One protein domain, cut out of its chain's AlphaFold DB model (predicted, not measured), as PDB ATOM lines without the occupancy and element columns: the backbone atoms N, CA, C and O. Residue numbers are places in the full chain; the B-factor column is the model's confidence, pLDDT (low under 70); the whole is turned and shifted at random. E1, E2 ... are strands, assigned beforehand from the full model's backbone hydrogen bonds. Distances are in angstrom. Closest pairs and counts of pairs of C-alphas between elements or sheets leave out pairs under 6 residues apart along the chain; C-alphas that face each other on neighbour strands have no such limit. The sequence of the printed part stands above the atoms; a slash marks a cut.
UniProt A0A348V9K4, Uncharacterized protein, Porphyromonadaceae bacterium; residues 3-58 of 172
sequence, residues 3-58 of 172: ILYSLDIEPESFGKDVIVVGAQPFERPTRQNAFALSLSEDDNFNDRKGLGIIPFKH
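AT A GLANCE: This is residues 3 to 58 of the 172 residues of an uncharacterized protein of Porphyromonadaceae bacterium (UniProt A0A348V9K4). With little regular structure, this is a loose chain of loops holding two small two-strand ladders, E1 with E4 and the hairpin E2 and E3, whose loop sticks out at residues 25 to 32. The printed part has 56 residues, 17 of them in four named strands, E1 to E4, with no named helix; the class is all strand and both sheets are antiparallel. The radius of gyration of the C-alphas is 13.2 A, and the spans are 32 by 32 by 19 A.

HOW THE PARTS SIT: E4, residues 51 to 56, and E1, residues 3 to 7, are antiparallel at 158 degrees; N 52 and O 6 are within hydrogen-bond range at 2.7 A. E2, residues 18 to 20, and E3, residues 35 to 37, form an antiparallel hairpin at 152 degrees, with N 19 and O 36 2.8 A apart. E1 and E4 are apart from E2 and E3.

IN THESE COORDINATES: From first to last C-alpha, E4 measures 15.8 A, E1 12.8 A, E2 6.8 A and E3 6.5 A. C-alpha 3 is at (74.896, -32.020, -69.309), C-alpha 56 at (73.469, -29.231, -74.225).

THE WHOLE: The farthest C-alphas, Pro 29 and Asp 42, are 35.9 A apart. Links E2 to E3 and E3 to E4 are long. The printed part has no cut; residues 22 to 33 have pLDDT under 70.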
ATOM      1  N   ILE A   3      74.562 -33.056 -70.283       84.06
ATOM      2  CA  ILE A   3      74.896 -32.020 -69.309       84.06
ATOM      3  C   ILE A   3      76.414 -31.957 -69.226       84.06
ATOM      4  O   ILE A   3      77.067 -32.978 -69.012       84.06
ATOM      5  N   LEU A   4      76.967 -30.766 -69.431       84.31
ATOM      6  CA  LEU A   4      78.369 -30.474 -69.183       84.31
ATOM      7  C   LEU A   4      78.466 -29.773 -67.830       84.31
ATOM      8  O   LEU A   4      77.869 -28.717 -67.633       84.31
ATOM      9  N   TYR A   5      79.226 -30.364 -66.915       85.00
ATOM     10  CA  TYR A   5      79.545 -29.753 -65.631       85.00
ATOM     11  C   TYR A   5      80.892 -29.037 -65.735       85.00
ATOM     12  O   TYR A   5      81.869 -29.615 -66.212       85.00
ATOM     13  N   SER A   6      80.949 -27.793 -65.273       88.44
ATOM     14  CA  SER A   6      82.192 -27.065 -65.017       88.44
ATOM     15  C   SER A   6      82.306 -26.832 -63.520       88.44
ATOM     16  O   SER A   6      81.342 -26.386 -62.912       88.44
ATOM     17  N   LEU A   7      83.454 -27.119 -62.919       85.75
ATOM     18  CA  LEU A   7      83.664 -26.904 -61.492       85.75
ATOM     19  C   LEU A   7      84.945 -26.103 -61.290       85.75
ATOM     20  O   LEU A   7      86.017 -26.543 -61.709       85.75
ATOM     21  N   ASP A   8      84.819 -24.956 -60.633       86.81
ATOM     22  CA  ASP A   8      85.970 -24.173 -60.197       86.81
ATOM     23  C   ASP A   8      86.589 -24.834 -58.961       86.81
ATOM     24  O   ASP A   8      85.971 -24.920 -57.901       86.81
ATOM     25  N   ILE A   9      87.815 -25.339 -59.112       81.81
ATOM     26  CA  ILE A   9      88.540 -26.036 -58.046       81.81
ATOM     27  C   ILE A   9      89.594 -25.092 -57.471       81.81
ATOM     28  O   ILE A   9      90.522 -24.682 -58.172       81.81
ATOM     29  N   GLU A  10      89.468 -24.776 -56.183       83.69
ATOM     30  CA  GLU A  10      90.492 -24.030 -55.448       83.69
ATOM     31  C   GLU A  10      91.767 -24.891 -55.303       83.69
ATOM     32  O   GLU A  10      91.656 -26.089 -55.010       83.69
ATOM     33  N   PRO A  11      92.980 -24.331 -55.496       81.19
ATOM     34  CA  PRO A  11      94.237 -25.086 -55.442       81.19
ATOM     35  C   PRO A  11      94.420 -25.931 -54.172       81.19
ATOM     36  O   PRO A  11      95.006 -27.011 -54.217       81.19
ATOM     37  N   GLU A  12      93.891 -25.470 -53.043       82.19
ATOM     38  CA  GLU A  12      93.967 -26.120 -51.734       82.19
ATOM     39  C   GLU A  12      93.124 -27.403 -51.635       82.19
ATOM     40  O   GLU A  12      93.307 -28.188 -50.698       82.19
ATOM     41  N   SER A  13      92.210 -27.624 -52.588       78.44
ATOM     42  CA  SER A  13      91.332 -28.800 -52.655       78.44
ATOM     43  C   SER A  13      92.033 -30.028 -53.250       78.44
ATOM     44  O   SER A  13      91.579 -31.161 -53.048       78.44
ATOM     45  N   PHE A  14      93.148 -29.840 -53.969       77.06
ATOM     46  CA  PHE A  14      93.925 -30.942 -54.540       77.06
ATOM     47  C   PHE A  14      94.598 -31.778 -53.443       77.06
ATOM     48  O   PHE A  14      95.281 -31.258 -52.563       77.06
ATOM     49  N   GLY A  15      94.421 -33.098 -53.509       72.31
ATOM     50  CA  GLY A  15      94.937 -34.046 -52.517       72.31
ATOM     51  C   GLY A  15      94.078 -34.183 -51.255       72.31
ATOM     52  O   GLY A  15      94.424 -34.982 -50.389       72.31
ATOM     53  N   LYS A  16      92.967 -33.438 -51.158       78.38
ATOM     54  CA  LYS A  16      91.958 -33.576 -50.097       78.38
ATOM     55  C   LYS A  16      90.632 -34.045 -50.685       78.38
ATOM     56  O   LYS A  16      90.312 -35.225 -50.611       78.38
ATOM     57  N   ASP A  17      89.926 -33.126 -51.338       79.44
ATOM     58  CA  ASP A  17      88.602 -33.373 -51.906       79.44
ATOM     59  C   ASP A  17      88.696 -33.754 -53.382       79.44
ATOM     60  O   ASP A  17      87.865 -34.503 -53.884       79.44
ATOM     61  N   VAL A  18      89.732 -33.279 -54.080       83.25
ATOM     62  CA  VAL A  18      90.010 -33.615 -55.479       83.25
ATOM     63  C   VAL A  18      91.258 -34.480 -55.550       83.25
ATOM     64  O   VAL A  18      92.367 -34.038 -55.243       83.25
ATOM     65  N   ILE A  19      91.088 -35.723 -55.985       82.25
ATOM     66  CA  ILE A  19      92.141 -36.736 -56.044       82.25
ATOM     67  C   ILE A  19      92.438 -37.052 -57.509       82.25
ATOM     68  O   ILE A  19      91.530 -37.196 -58.326       82.25
ATOM     69  N   VAL A  20      93.715 -37.169 -57.868       72.88
ATOM     70  CA  VAL A  20      94.110 -37.617 -59.210       72.88
ATOM     71  C   VAL A  20      93.743 -39.092 -59.373       72.88
ATOM     72  O   VAL A  20      94.122 -39.926 -58.552       72.88
ATOM     73  N   VAL A  21      93.015 -39.426 -60.438       72.00
ATOM     74  CA  VAL A  21      92.619 -40.808 -60.725       72.00
ATOM     75  C   VAL A  21      93.691 -41.492 -61.564       72.00
ATOM     76  O   VAL A  21      93.980 -41.088 -62.695       72.00
ATOM     77  N   GLY A  22      94.230 -42.578 -61.009       60.69
ATOM     78  CA  GLY A  22      95.245 -43.422 -61.634       60.69
ATOM     79  C   GLY A  22      96.646 -42.809 -61.627       60.69
ATOM     80  O   GLY A  22      96.838 -41.618 -61.386       60.69
ATOM     81  N   ALA A  23      97.648 -43.637 -61.926       54.84
ATOM     82  CA  ALA A  23      98.970 -43.127 -62.251       54.84
ATOM     83  C   ALA A  23      98.858 -42.346 -63.571       54.84
ATOM     84  O   ALA A  23      98.463 -42.904 -64.597       54.84
ATOM     85  N   GLN A  24      99.218 -41.064 -63.557       58.75
ATOM     86  CA  GLN A  24      99.375 -40.244 -64.762       58.75
ATOM     87  C   GLN A  24     100.881 -40.033 -65.024       58.75
ATOM     88  O   GLN A  24     101.352 -38.900 -64.959       58.75
ATOM     89  N   PRO A  25     101.682 -41.101 -65.246       45.06
ATOM     90  CA  PRO A  25     103.135 -40.971 -65.394       45.06
ATOM     91  C   PRO A  25     103.522 -40.240 -66.687       45.06
ATOM     92  O   PRO A  25     104.648 -39.770 -66.814       45.06
ATOM     93  N   PHE A  26     102.588 -40.127 -67.633       47.22
ATOM     94  CA  PHE A  26     102.747 -39.381 -68.872       47.22
ATOM     95  C   PHE A  26     101.682 -38.291 -68.949       47.22
ATOM     96  O   PHE A  26     100.512 -38.539 -68.648       47.22
ATOM     97  N   GLU A  27     102.070 -37.097 -69.401       52.81
ATOM     98  CA  GLU A  27     101.106 -36.076 -69.803       52.81
ATOM     99  C   GLU A  27     100.209 -36.672 -70.891       52.81
ATOM    100  O   GLU A  27     100.676 -36.975 -71.995       52.81
ATOM    101  N   ARG A  28      98.919 -36.869 -70.591       55.28
ATOM    102  CA  ARG A  28      98.003 -37.374 -71.607       55.28
ATOM    103  C   ARG A  28      97.952 -36.390 -72.774       55.28
ATOM    104  O   ARG A  28      97.873 -35.171 -72.554       55.28
ATOM    105  N   PRO A  29      97.946 -36.898 -74.017       50.47
ATOM    106  CA  PRO A  29      97.685 -36.059 -75.166       50.47
ATOM    107  C   PRO A  29      96.364 -35.311 -74.923       50.47
ATOM    108  O   PRO A  29      95.376 -35.938 -74.558       50.47
ATOM    109  N   THR A  30      96.360 -33.979 -75.074       49.75
ATOM    110  CA  THR A  30      95.216 -33.053 -74.859       49.75
ATOM    111  C   THR A  30      94.877 -32.585 -73.431       49.75
ATOM    112  O   THR A  30      93.844 -31.946 -73.252       49.75
ATOM    113  N   ARG A  31      95.741 -32.787 -72.419       55.97
ATOM    114  CA  ARG A  31      95.474 -32.380 -71.011       55.97
ATOM    115  C   ARG A  31      94.210 -33.012 -70.405       55.97
ATOM    116  O   ARG A  31      93.651 -32.470 -69.452       55.97
ATOM    117  N   GLN A  32      93.753 -34.151 -70.929       57.38
ATOM    118  CA  GLN A  32      92.740 -34.947 -70.241       57.38
ATOM    119  C   GLN A  32      93.347 -35.504 -68.955       57.38
ATOM    120  O   GLN A  32      94.002 -36.542 -68.954       57.38
ATOM    121  N   ASN A  33      93.138 -34.786 -67.861       65.12
ATOM    122  CA  ASN A  33      93.459 -35.246 -66.525       65.12
ATOM    123  C   ASN A  33      92.188 -35.844 -65.930       65.12
ATOM    124  O   ASN A  33      91.123 -35.229 -65.980       65.12
ATOM    125  N   ALA A  34      92.296 -37.054 -65.395       70.62
ATOM    126  CA  ALA A  34      91.201 -37.668 -64.666       70.62
ATOM    127  C   ALA A  34      91.337 -37.291 -63.190       70.62
ATOM    128  O   ALA A  34      92.357 -37.581 -62.561       70.62
ATOM    129  N   PHE A  35      90.305 -36.654 -62.651       77.94
ATOM    130  CA  PHE A  35      90.192 -36.348 -61.234       77.94
ATOM    131  C   PHE A  35      88.925 -36.997 -60.683       77.94
ATOM    132  O   PHE A  35      87.925 -37.118 -61.388       77.94
ATOM    133  N   ALA A  36      88.981 -37.407 -59.424       83.38
ATOM    134  CA  ALA A  36      87.837 -37.808 -58.634       83.38
ATOM    135  C   ALA A  36      87.567 -36.695 -57.631       83.38
ATOM    136  O   ALA A  36      88.492 -36.220 -56.975       83.38
ATOM    137  N   LEU A  37      86.306 -36.295 -57.519       85.38
ATOM    138  CA  LEU A  37      85.840 -35.455 -56.428       85.38
ATOM    139  C   LEU A  37      85.237 -36.374 -55.363       85.38
ATOM    140  O   LEU A  37      84.311 -37.128 -55.659       85.38
ATOM    141  N   SER A  38      85.774 -36.323 -54.151       84.88
ATOM    142  CA  SER A  38      85.229 -37.033 -53.002       84.88
ATOM    143  C   SER A  38      83.964 -36.327 -52.514       84.88
ATOM    144  O   SER A  38      83.968 -35.114 -52.293       84.88
ATOM    145  N   LEU A  39      82.885 -37.092 -52.355       84.69
ATOM    146  CA  LEU A  39      81.605 -36.641 -51.813       84.69
ATOM    147  C   LEU A  39      81.283 -37.488 -50.579       84.69
ATOM    148  O   LEU A  39      81.469 -38.705 -50.604       84.69
ATOM    149  N   SER A  40      80.809 -36.847 -49.513       85.06
ATOM    150  CA  SER A  40      80.254 -37.552 -48.349       85.06
ATOM    151  C   SER A  40      78.866 -38.118 -48.675       85.06
ATOM    152  O   SER A  40      78.234 -37.672 -49.629       85.06
ATOM    153  N   GLU A  41      78.359 -39.074 -47.886       86.88
ATOM    154  CA  GLU A  41      77.019 -39.660 -48.113       86.88
ATOM    155  C   GLU A  41      75.897 -38.606 -48.115       86.88
ATOM    156  O   GLU A  41      74.939 -38.732 -48.875       86.88
ATOM    157  N   ASP A  42      76.059 -37.544 -47.324       89.12
ATOM    158  CA  ASP A  42      75.108 -36.434 -47.222       89.12
ATOM    159  C   ASP A  42      75.381 -35.292 -48.225       89.12
ATOM    160  O   ASP A  42      74.629 -34.316 -48.273       89.12
ATOM    161  N   ASP A  43      76.447 -35.380 -49.033       86.38
ATOM    162  CA  ASP A  43      76.789 -34.335 -50.000       86.38
ATOM    163  C   ASP A  43      75.966 -34.469 -51.285       86.38
ATOM    164  O   ASP A  43      75.993 -35.485 -51.982       86.38
ATOM    165  N   ASN A  44      75.342 -33.370 -51.699       87.00
ATOM    166  CA  ASN A  44      74.774 -33.242 -53.034       87.00
ATOM    167  C   ASN A  44      75.757 -32.509 -53.954       87.00
ATOM    168  O   ASN A  44      76.095 -31.344 -53.738       87.00
ATOM    169  N   PHE A  45      76.191 -33.180 -55.023       86.31
ATOM    170  CA  PHE A  45      77.110 -32.599 -56.004       86.31
ATOM    171  C   PHE A  45      76.591 -31.281 -56.591       86.31
ATOM    172  O   PHE A  45      77.378 -30.362 -56.796       86.31
ATOM    173  N   ASN A  46      75.277 -31.164 -56.807       86.69
ATOM    174  CA  ASN A  46      74.673 -29.979 -57.423       86.69
ATOM    175  C   ASN A  46      74.746 -28.721 -56.545       86.69
ATOM    176  O   ASN A  46      74.600 -27.618 -57.064       86.69
ATOM    177  N   ASP A  47      75.012 -28.879 -55.247       87.62
ATOM    178  CA  ASP A  47      75.100 -27.772 -54.291       87.62
ATOM    179  C   ASP A  47      76.547 -27.267 -54.123       87.62
ATOM    180  O   ASP A  47      76.826 -26.370 -53.321       87.62
ATOM    181  N   ARG A  48      77.503 -27.827 -54.882       84.31
ATOM    182  CA  ARG A  48      78.915 -27.439 -54.817       84.31
ATOM    183  C   ARG A  48      79.107 -26.001 -55.301       84.31
ATOM    184  O   ARG A  48      78.707 -25.611 -56.398       84.31
ATOM    185  N   LYS A  49      79.796 -25.206 -54.482       83.75
ATOM    186  CA  LYS A  49      80.196 -23.840 -54.834       83.75
ATOM    187  C   LYS A  49      81.092 -23.862 -56.078       83.75
ATOM    188  O   LYS A  49      82.017 -24.661 -56.150       83.75
ATOM    189  N   GLY A  50      80.820 -22.971 -57.032       84.19
ATOM    190  CA  GLY A  50      81.573 -22.900 -58.289       84.19
ATOM    191  C   GLY A  50      81.170 -23.954 -59.326       84.19
ATOM    192  O   GLY A  50      81.847 -24.078 -60.344       84.19
ATOM    193  N   LEU A  51      80.088 -24.713 -59.094       89.31
ATOM    194  CA  LEU A  51      79.523 -25.611 -60.097       89.31
ATOM    195  C   LEU A  51      78.688 -24.826 -61.121       89.31
ATOM    196  O   LEU A  51      77.689 -24.190 -60.791       89.31
ATOM    197  N   GLY A  52      79.080 -24.923 -62.385       90.12
ATOM    198  CA  GLY A  52      78.289 -24.549 -63.548       90.12
ATOM    199  C   GLY A  52      77.702 -25.792 -64.209       90.12
ATOM    200  O   GLY A  52      78.393 -26.791 -64.415       90.12
ATOM    201  N   ILE A  53      76.418 -25.724 -64.556       89.38
ATOM    202  CA  ILE A  53      75.701 -26.789 -65.258       89.38
ATOM    203  C   ILE A  53      75.255 -26.233 -66.605       89.38
ATOM    204  O   ILE A  53      74.430 -25.324 -66.666       89.38
ATOM    205  N   ILE A  54      75.801 -26.781 -67.686       87.81
ATOM    206  CA  ILE A  54      75.486 -26.366 -69.050       87.81
ATOM    207  C   ILE A  54      74.735 -27.518 -69.722       87.81
ATOM    208  O   ILE A  54      75.359 -28.500 -70.145       87.81
ATOM    209  N   PRO A  55      73.394 -27.453 -69.812       83.75
ATOM    210  CA  PRO A  55      72.652 -28.413 -70.605       83.75
ATOM    211  C   PRO A  55      73.002 -28.198 -72.075       83.75
ATOM    212  O   PRO A  55      73.016 -27.075 -72.575       83.75
ATOM    213  N   PHE A  56      73.264 -29.283 -72.787       82.06
ATOM    214  CA  PHE A  56      73.469 -29.231 -74.225       82.06
ATOM    215  C   PHE A  56      72.662 -30.328 -74.904       82.06
ATOM    216  O   PHE A  56      72.404 -31.411 -74.367       82.06
ATOM    217  N   LYS A  57      72.237 -30.053 -76.128       80.75
ATOM    218  CA  LYS A  57      71.578 -31.040 -76.966       80.75
ATOM    219  C   LYS A  57      72.484 -31.308 -78.147       80.75
ATOM    220  O   LYS A  57      72.797 -30.402 -78.904       80.75
ATOM    221  N   HIS A  58      72.885 -32.561 -78.288       74.81
ATOM    222  CA  HIS A  58      73.368 -33.030 -79.566       74.81
ATOM    223  C   HIS A  58      72.163 -33.279 -80.464       74.81
ATOM    224  O   HIS A  58      71.242 -34.021 -80.110       74.81
TER     225      HIS A  58